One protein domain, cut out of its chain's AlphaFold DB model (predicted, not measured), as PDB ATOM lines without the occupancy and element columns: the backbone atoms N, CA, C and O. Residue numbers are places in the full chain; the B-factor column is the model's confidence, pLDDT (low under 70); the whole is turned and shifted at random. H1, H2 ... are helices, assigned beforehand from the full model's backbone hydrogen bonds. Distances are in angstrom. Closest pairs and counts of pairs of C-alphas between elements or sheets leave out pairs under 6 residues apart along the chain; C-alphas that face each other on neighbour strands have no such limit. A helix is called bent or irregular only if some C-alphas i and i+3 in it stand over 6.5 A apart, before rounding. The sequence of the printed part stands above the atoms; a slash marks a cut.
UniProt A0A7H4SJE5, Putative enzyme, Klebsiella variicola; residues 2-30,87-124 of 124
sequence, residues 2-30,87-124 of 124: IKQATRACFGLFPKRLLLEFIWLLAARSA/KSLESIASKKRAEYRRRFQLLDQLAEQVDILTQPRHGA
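Overview. This is residues 2 to 30 and 87 to 124 of the 124 residues of the protein "Putative enzyme" of Klebsiella variicola (UniProt A0A7H4SJE5). One long helix, H3, makes most of the length; H2 slants across it, packing on residues 107 to 114 alone, and short H1 sits off the beginning of H2, away from H3. The printed part has 67 residues with three named helices, H1, H2, H3 in order, and no named strand: all helix. It is loose, with a radius of gyration of the C-alphas of 14.7 A, and spans 52 by 28 by 17 A.

Along the chain. Find C-alpha 2 at (68.052, 42.039, 71.768), where H1, residues 2 to 8, begins. H2, residues 14 to 28, runs 21.9 A. H3, residues 94 to 117, runs 35.3 A to C-alpha 117 at (48.995, 53.397, 87.095); it is irregular, C-alphas 95 and 98 being 7.2 A apart.

Arrangement. Look at H1 and H2, close but not clearly touching; their closest C-alphas, Thr 6 and Pro 14, are 6.1 A apart. H2 and H3 touch, closest at the C-alphas of Leu 24 and Ala 111, 6.7 A, at a steep tilt of 44 degrees, the same way. H1 and H3 are apart. Every O i to N i+4 pair is within hydrogen-bond range in H1 and H2, 18 of 20 in H3.

Size, cuts and confidence. Residues 31 to 86 are not printed; C-alphas 30 and 87 are 26.0 A apart. Residues 122 to 124 have pLDDT under 70.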
ATOM      1  N   ILE A   2      67.439  41.443  70.548       72.44
ATOM      2  CA  ILE A   2      68.052  42.039  71.768       72.44
ATOM      3  C   ILE A   2      68.826  43.335  71.472       72.44
ATOM      4  O   ILE A   2      68.595  44.343  72.124       72.44
ATOM      5  N   LYS A   3      69.687  43.354  70.443       76.12
ATOM      6  CA  LYS A   3      70.446  44.564  70.064       76.12
ATOM      7  C   LYS A   3      69.545  45.753  69.697       76.12
ATOM      8  O   LYS A   3      69.867  46.885  70.038       76.12
ATOM      9  N   GLN A   4      68.429  45.498  69.013       79.00
ATOM     10  CA  GLN A   4      67.465  46.537  68.635       79.00
ATOM     11  C   GLN A   4      66.735  47.074  69.866       79.00
ATOM     12  O   GLN A   4      66.664  48.285  70.026       79.00
ATOM     13  N   ALA A   5      66.285  46.193  70.765       73.75
ATOM     14  CA  ALA A   5      65.660  46.592  72.022       73.75
ATOM     15  C   ALA A   5      66.627  47.402  72.903       73.75
ATOM     16  O   ALA A   5      66.282  48.487  73.351       73.75
ATOM     17  N   THR A   6      67.880  46.958  73.055       80.62
ATOM     18  CA  THR A   6      68.909  47.726  73.774       80.62
ATOM     19  C   THR A   6      69.153  49.093  73.130       80.62
ATOM     20  O   THR A   6      69.314  50.081  73.838       80.62
ATOM     21  N   ARG A   7      69.155  49.192  71.791       82.81
ATOM     22  CA  ARG A   7      69.284  50.482  71.091       82.81
ATOM     23  C   ARG A   7      68.070  51.386  71.321       82.81
ATOM     24  O   ARG A   7      68.265  52.579  71.533       82.81
ATOM     25  N   ALA A   8      66.861  50.828  71.303       82.88
ATOM     26  CA  ALA A   8      65.622  51.546  71.605       82.88
ATOM     27  C   ALA A   8      65.599  52.053  73.056       82.88
ATOM     28  O   ALA A   8      65.119  53.147  73.317       82.88
ATOM     29  N   CYS A   9      66.220  51.318  73.978       86.00
ATOM     30  CA  CYS A   9      66.437  51.741  75.360       86.00
ATOM     31  C   CYS A   9      67.732  52.562  75.545       86.00
ATOM     32  O   CYS A   9      68.294  52.610  76.638       86.00
ATOM     33  N   PHE A  10      68.260  53.183  74.483       90.44
ATOM     34  CA  PHE A  10      69.446  54.050  74.524       90.44
ATOM     35  C   PHE A  10      70.695  53.399  75.140       90.44
ATOM     36  O   PHE A  10      71.473  54.049  75.829       90.44
ATOM     37  N   GLY A  11      70.901  52.102  74.919       86.12
ATOM     38  CA  GLY A  11      72.014  51.338  75.485       86.12
ATOM     39  C   GLY A  11      71.745  50.765  76.882       86.12
ATOM     40  O   GLY A  11      72.604  50.069  77.421       86.12
ATOM     41  N   LEU A  12      70.567  51.021  77.462       87.00
ATOM     42  CA  LEU A  12      70.073  50.322  78.644       87.00
ATOM     43  C   LEU A  12      69.590  48.924  78.240       87.00
ATOM     44  O   LEU A  12      68.899  48.751  77.237       87.00
ATOM     45  N   PHE A  13      69.947  47.903  79.012       87.12
ATOM     46  CA  PHE A  13      69.472  46.551  78.737       87.12
ATOM     47  C   PHE A  13      67.978  46.423  79.092       87.12
ATOM     48  O   PHE A  13      67.599  46.844  80.183       87.12
ATOM     49  N   PRO A  14      67.115  45.803  78.262       87.00
ATOM     50  CA  PRO A  14      65.675  45.742  78.542       87.00
ATOM     51  C   PRO A  14      65.304  45.115  79.895       87.00
ATOM     52  O   PRO A  14      64.377  45.579  80.552       87.00
ATOM     53  N   LYS A  15      66.065  44.115  80.373       89.81
ATOM     54  CA  LYS A  15      65.837  43.534  81.712       89.81
ATOM     55  C   LYS A  15      66.035  44.557  82.836       89.81
ATOM     56  O   LYS A  15      65.368  44.477  83.860       89.81
ATOM     57  N   ARG A  16      66.931  45.531  82.642       92.06
ATOM     58  CA  ARG A  16      67.166  46.623  83.593       92.06
ATOM     59  C   ARG A  16      65.972  47.577  83.645       92.06
ATOM     60  O   ARG A  16      65.616  48.007  84.732       92.06
ATOM     61  N   LEU A  17      65.339  47.853  82.501       92.88
ATOM     62  CA  LEU A  17      64.125  48.674  82.436       92.88
ATOM     63  C   LEU A  17      62.949  48.001  83.163       92.88
ATOM     64  O   LEU A  17      62.253  48.650  83.934       92.88
ATOM     65  N   LEU A  18      62.776  46.688  82.973       93.06
ATOM     66  CA  LEU A  18      61.767  45.918  83.708       93.06
ATOM     67  C   LEU A  18      61.999  45.969  85.223       93.06
ATOM     68  O   LEU A  18      61.049  46.091  85.989       93.06
ATOM     69  N   LEU A  19      63.253  45.883  85.666       94.62
ATOM     70  CA  LEU A  19      63.546  45.960  87.091       94.62
ATOM     71  C   LEU A  19      63.280  47.354  87.669       94.62
ATOM     72  O   LEU A  19      62.807  47.447  88.795       94.62
ATOM     73  N   GLU A  20      63.527  48.416  86.900       95.56
ATOM     74  CA  GLU A  20      63.146  49.769  87.314       95.56
ATOM     75  C   GLU A  20      61.638  49.863  87.578       95.56
ATOM     76  O   GLU A  20      61.223  50.377  88.612       95.56
ATOM     77  N   PHE A  21      60.816  49.290  86.694       95.25
ATOM     78  CA  PHE A  21      59.369  49.204  86.901       95.25
ATOM     79  C   PHE A  21      59.016  48.459  88.198       95.25
ATOM     80  O   PHE A  21      58.193  48.936  88.976       95.25
ATOM     81  N   ILE A  22      59.657  47.313  88.459       94.81
ATOM     82  CA  ILE A  22      59.429  46.529  89.686       94.81
ATOM     83  C   ILE A  22      59.778  47.352  90.932       94.81
ATOM     84  O   ILE A  22      59.036  47.311  91.909       94.81
ATOM     85  N   TRP A  23      60.873  48.110  90.906       95.50
ATOM     86  CA  TRP A  23      61.272  48.984  92.010       95.50
ATOM     87  C   TRP A  23      60.292  50.118  92.263       95.50
ATOM     88  O   TRP A  23      59.903  50.337  93.408       95.50
ATOM     89  N   LEU A  24      59.847  50.790  91.202       95.12
ATOM     90  CA  LEU A  24      58.834  51.839  91.297       95.12
ATOM     91  C   LEU A  24      57.521  51.290  91.876       95.12
ATOM     92  O   LEU A  24      56.933  51.897  92.767       95.12
ATOM     93  N   LEU A  25      57.095  50.105  91.433       93.69
ATOM     94  CA  LEU A  25      55.900  49.448  91.958       93.69
ATOM     95  C   LEU A  25      56.061  49.047  93.432       93.69
ATOM     96  O   LEU A  25      55.157  49.265  94.240       93.69
ATOM     97  N   ALA A  26      57.214  48.480  93.794       93.56
ATOM     98  CA  ALA A  26      57.521  48.068  95.160       93.56
ATOM     99  C   ALA A  26      57.516  49.253  96.134       93.56
ATOM    100  O   ALA A  26      56.895  49.161  97.196       93.56
ATOM    101  N   ALA A  27      58.113  50.380  95.733       91.94
ATOM    102  CA  ALA A  27      58.130  51.620  96.508       91.94
ATOM    103  C   ALA A  27      56.718  52.143  96.826       91.94
ATOM    104  O   ALA A  27      56.516  52.795  97.847       91.94
ATOM    105  N   ARG A  28      55.727  51.818  95.986       91.00
ATOM    106  CA  ARG A  28      54.322  52.219  96.167       91.00
ATOM    107  C   ARG A  28      53.452  51.176  96.866       91.00
ATOM    108  O   ARG A  28      52.307  51.468  97.192       91.00
ATOM    109  N   SER A  29      53.987  49.981  97.113       88.44
ATOM    110  CA  SER A  29      53.227  48.823  97.609       88.44
ATOM    111  C   SER A  29      53.662  48.355  99.005       88.44
ATOM    112  O   SER A  29      53.375  47.221  99.374       88.44
ATOM    113  N   ALA A  30      54.382  49.190  99.766       86.00
ATOM    114  CA  ALA A  30      54.979  48.833 101.064       86.00
ATOM    115  C   ALA A  30      55.879  47.575 101.011       86.00
ATOM    116  O   ALA A  30      56.023  46.850 101.993       86.00
ATOM    117  N   LYS A  87      73.911  57.867  88.159       90.25
ATOM    118  CA  LYS A  87      75.193  58.570  88.012       90.25
ATOM    119  C   LYS A  87      74.959  60.013  87.569       90.25
ATOM    120  O   LYS A  87      74.140  60.253  86.681       90.25
ATOM    121  N   SER A  88      75.732  60.950  88.113       93.25
ATOM    122  CA  SER A  88      75.718  62.337  87.648       93.25
ATOM    123  C   SER A  88      76.235  62.429  86.207       93.25
ATOM    124  O   SER A  88      77.121  61.666  85.804       93.25
ATOM    125  N   LEU A  89      75.702  63.353  85.404       93.19
ATOM    126  CA  LEU A  89      76.136  63.516  84.010       93.19
ATOM    127  C   LEU A  89      77.591  63.986  83.905       93.19
ATOM    128  O   LEU A  89      78.273  63.659  82.933       93.19
ATOM    129  N   GLU A  90      78.078  64.706  84.907       93.88
ATOM    130  CA  GLU A  90      79.443  65.213  85.025       93.88
ATOM    131  C   GLU A  90      80.434  64.047  85.096       93.88
ATOM    132  O   GLU A  90      81.432  64.049  84.371       93.88
ATOM    133  N   SER A  91      80.093  63.016  85.884       94.38
ATOM    134  CA  SER A  91      80.885  61.787  86.051       94.38
ATOM    135  C   SER A  91      80.910  60.896  84.801       94.38
ATOM    136  O   SER A  91      81.774  60.032  84.654       94.38
ATOM    137  N   ILE A  92      79.979  61.103  83.867       93.94
ATOM    138  CA  ILE A  92      79.894  60.342  82.621       93.94
ATOM    139  C   ILE A  92      80.796  60.988  81.570       93.94
ATOM    140  O   ILE A  92      80.725  62.191  81.314       93.94
ATOM    141  N   ALA A  93      81.613  60.168  80.900       95.44
ATOM    142  CA  ALA A  93      82.467  60.616  79.805       95.44
ATOM    143  C   ALA A  93      81.660  61.413  78.765       95.44
ATOM    144  O   ALA A  93      80.614  60.950  78.307       95.44
ATOM    145  N   SER A  94      82.170  62.580  78.353       95.94
ATOM    146  CA  SER A  94      81.441  63.552  77.517       95.94
ATOM    147  C   SER A  94      80.740  62.915  76.304       95.94
ATOM    148  O   SER A  94      79.537  63.092  76.110       95.94
ATOM    149  N   LYS A  95      81.446  62.035  75.575       95.69
ATOM    150  CA  LYS A  95      80.932  61.302  74.400       95.69
ATOM    151  C   LYS A  95      79.712  60.403  74.665       95.69
ATOM    152  O   LYS A  95      79.031  60.006  73.728       95.69
ATOM    153  N   LYS A  96      79.446  60.042  75.924       94.31
ATOM    154  CA  LYS A  96      78.312  59.206  76.355       94.31
ATOM    155  C   LYS A  96      77.186  60.000  77.017       94.31
ATOM    156  O   LYS A  96      76.104  59.447  77.197       94.31
ATOM    157  N   ARG A  97      77.384  61.284  77.342       96.12
ATOM    158  CA  ARG A  97      76.391  62.088  78.082       96.12
ATOM    159  C   ARG A  97      75.061  62.218  77.341       96.12
ATOM    160  O   ARG A  97      74.019  62.094  77.969       96.12
ATOM    161  N   ALA A  98      75.075  62.408  76.020       95.75
ATOM    162  CA  ALA A  98      73.840  62.491  75.230       95.75
ATOM    163  C   ALA A  98      73.015  61.191  75.285       95.75
ATOM    164  O   ALA A  98      71.793  61.235  75.397       95.75
ATOM    165  N   GLU A  99      73.683  60.034  75.249       95.25
ATOM    166  CA  GLU A  99      73.045  58.720  75.387       95.25
ATOM    167  C   GLU A  99      72.449  58.548  76.793       95.25
ATOM    168  O   GLU A  99      71.285  58.185  76.923       95.25
ATOM    169  N   TYR A 100      73.201  58.896  77.845       95.38
ATOM    170  CA  TYR A 100      72.719  58.816  79.228       95.38
ATOM    171  C   TYR A 100      71.570  59.777  79.540       95.38
ATOM    172  O   TYR A 100      70.654  59.383  80.251       95.38
ATOM    173  N   ARG A 101      71.552  60.988  78.969       96.06
ATOM    174  CA  ARG A 101      70.395  61.891  79.087       96.06
ATOM    175  C   ARG A 101      69.120  61.233  78.564       96.06
ATOM    176  O   ARG A 101      68.110  61.250  79.252       96.06
ATOM    177  N   ARG A 102      69.183  60.594  77.390       96.38
ATOM    178  CA  ARG A 102      68.035  59.865  76.823       96.38
ATOM    179  C   ARG A 102      67.641  58.655  77.674       96.38
ATOM    180  O   ARG A 102      66.456  58.386  77.819       96.38
ATOM    181  N   ARG A 103      68.613  57.952  78.275       95.25
ATOM    182  CA  ARG A 103      68.325  56.882  79.251       95.25
ATOM    183  C   ARG A 103      67.563  57.419  80.457       95.25
ATOM    184  O   ARG A 103      66.581  56.809  80.847       95.25
ATOM    185  N   PHE A 104      68.011  58.527  81.043       95.31
ATOM    186  CA  PHE A 104      67.345  59.117  82.202       95.31
ATOM    187  C   PHE A 104      65.942  59.594  81.848       95.31
ATOM    188  O   PHE A 104      65.010  59.197  82.530       95.31
ATOM    189  N   GLN A 105      65.770  60.260  80.703       96.38
ATOM    190  CA  GLN A 105      64.449  60.640  80.205       96.38
ATOM    191  C   GLN A 105      63.507  59.434  80.045       96.38
ATOM    192  O   GLN A 105      62.345  59.516  80.423       96.38
ATOM    193  N   LEU A 106      63.997  58.301  79.527       95.81
ATOM    194  CA  LEU A 106      63.203  57.069  79.432       95.81
ATOM    195  C   LEU A 106      62.787  56.535  80.814       95.81
ATOM    196  O   LEU A 106      61.667  56.058  80.974       95.81
ATOM    197  N   LEU A 107      63.686  56.585  81.802       95.88
ATOM    198  CA  LEU A 107      63.392  56.145  83.169       95.88
ATOM    199  C   LEU A 107      62.426  57.101  83.882       95.88
ATOM    200  O   LEU A 107      61.582  56.640  84.640       95.88
ATOM    201  N   ASP A 108      62.523  58.404  83.615       96.44
ATOM    202  CA  ASP A 108      61.607  59.423  84.139       96.44
ATOM    203  C   ASP A 108      60.196  59.225  83.584       96.44
ATOM    204  O   ASP A 108      59.242  59.134  84.348       96.44
ATOM    205  N   GLN A 109      60.078  59.019  82.270       96.62
ATOM    206  CA  GLN A 109      58.805  58.673  81.638       96.62
ATOM    207  C   GLN A 109      58.211  57.390  82.225       96.62
ATOM    208  O   GLN A 109      57.012  57.325  82.477       96.62
ATOM    209  N   LEU A 110      59.031  56.363  82.467       95.75
ATOM    210  CA  LEU A 110      58.565  55.139  83.118       95.75
ATOM    211  C   LEU A 110      58.042  55.417  84.535       95.75
ATOM    212  O   LEU A 110      56.988  54.895  84.888       95.75
ATOM    213  N   ALA A 111      58.751  56.228  85.324       95.62
ATOM    214  CA  ALA A 111      58.327  56.610  86.668       95.62
ATOM    215  C   ALA A 111      56.970  57.324  86.653       95.62
ATOM    216  O   ALA A 111      56.062  56.897  87.361       95.62
ATOM    217  N   GLU A 112      56.789  58.306  85.766       96.25
ATOM    218  CA  GLU A 112      55.511  59.005  85.581       96.25
ATOM    219  C   GLU A 112      54.371  58.035  85.231       96.25
ATOM    220  O   GLU A 112      53.282  58.110  85.801       96.25
ATOM    221  N   GLN A 113      54.611  57.086  84.317       95.81
ATOM    222  CA  GLN A 113      53.598  56.094  83.946       95.81
ATOM    223  C   GLN A 113      53.243  55.167  85.114       95.81
ATOM    224  O   GLN A 113      52.065  54.874  85.321       95.81
ATOM    225  N   VAL A 114      54.228  54.710  85.894       94.44
ATOM    226  CA  VAL A 114      53.963  53.886  87.082       94.44
ATOM    227  C   VAL A 114      53.179  54.676  88.116       94.44
ATOM    228  O   VAL A 114      52.211  54.144  88.660       94.44
ATOM    229  N   ASP A 115      53.540  55.936  88.348       93.12
ATOM    230  CA  ASP A 115      52.835  56.806  89.282       93.12
ATOM    231  C   ASP A 115      51.362  56.942  88.911       93.12
ATOM    232  O   ASP A 115      50.521  56.770  89.789       93.12
ATOM    233  N   ILE A 116      51.044  57.157  87.629       93.56
ATOM    234  CA  ILE A 116      49.664  57.198  87.116       93.56
ATOM    235  C   ILE A 116      48.947  55.859  87.336       93.56
ATOM    236  O   ILE A 116      47.823  55.829  87.833       93.56
ATOM    237  N   LEU A 117      49.590  54.737  86.994       92.19
ATOM    238  CA  LEU A 117      48.995  53.397  87.095       92.19
ATOM    239  C   LEU A 117      48.696  52.960  88.533       92.19
ATOM    240  O   LEU A 117      47.854  52.091  88.754       92.19
ATOM    241  N   THR A 118      49.402  53.529  89.503       90.38
ATOM    242  CA  THR A 118      49.355  53.132  90.916       90.38
ATOM    243  C   THR A 118      48.824  54.255  91.811       90.38
ATOM    244  O   THR A 118      49.029  54.242  93.030       90.38
ATOM    245  N   GLN A 119      48.141  55.247  91.230       86.12
ATOM    246  CA  GLN A 119      47.355  56.190  92.018       86.12
ATOM    247  C   GLN A 119      46.232  55.420  92.722       86.12
ATOM    248  O   GLN A 119      45.569  54.589  92.087       86.12
ATOM    249  N   PRO A 120      45.996  55.662  94.022       74.50
ATOM    250  CA  PRO A 120      44.831  55.105  94.683       74.50
ATOM    251  C   PRO A 120      43.594  55.581  93.924       74.50
ATOM    252  O   PRO A 120      43.383  56.781  93.752       74.50
ATOM    253  N   ARG A 121      42.786  54.638  93.434       71.31
ATOM    254  CA  ARG A 121      41.481  54.968  92.868       71.31
ATOM    255  C   ARG A 121      40.642  55.572  93.988       71.31
ATOM    256  O   ARG A 121      40.146  54.852  94.848       71.31
ATOM    257  N   HIS A 122      40.517  56.891  94.008       59.34
ATOM    258  CA  HIS A 122      39.512  57.543  94.828       59.34
ATOM    259  C   HIS A 122      38.135  57.208  94.244       59.34
ATOM    260  O   HIS A 122      37.791  57.683  93.165       59.34
ATOM    261  N   GLY A 123      37.376  56.373  94.960       53.03
ATOM    262  CA  GLY A 123      35.946  56.158  94.738       53.03
ATOM    263  C   GLY A 123      35.560  54.764  94.240       53.03
ATOM    264  O   GLY A 123      35.595  54.495  93.041       53.03
ATOM    265  N   ALA A 124      35.119  53.923  95.178       39.25
ATOM    266  CA  ALA A 124      33.847  53.200  95.116       39.25
ATOM    267  C   ALA A 124      33.358  52.995  96.556       39.25
ATOM    268  O   ALA A 124      34.196  52.576  97.387       39.25
TER     269      ALA A 124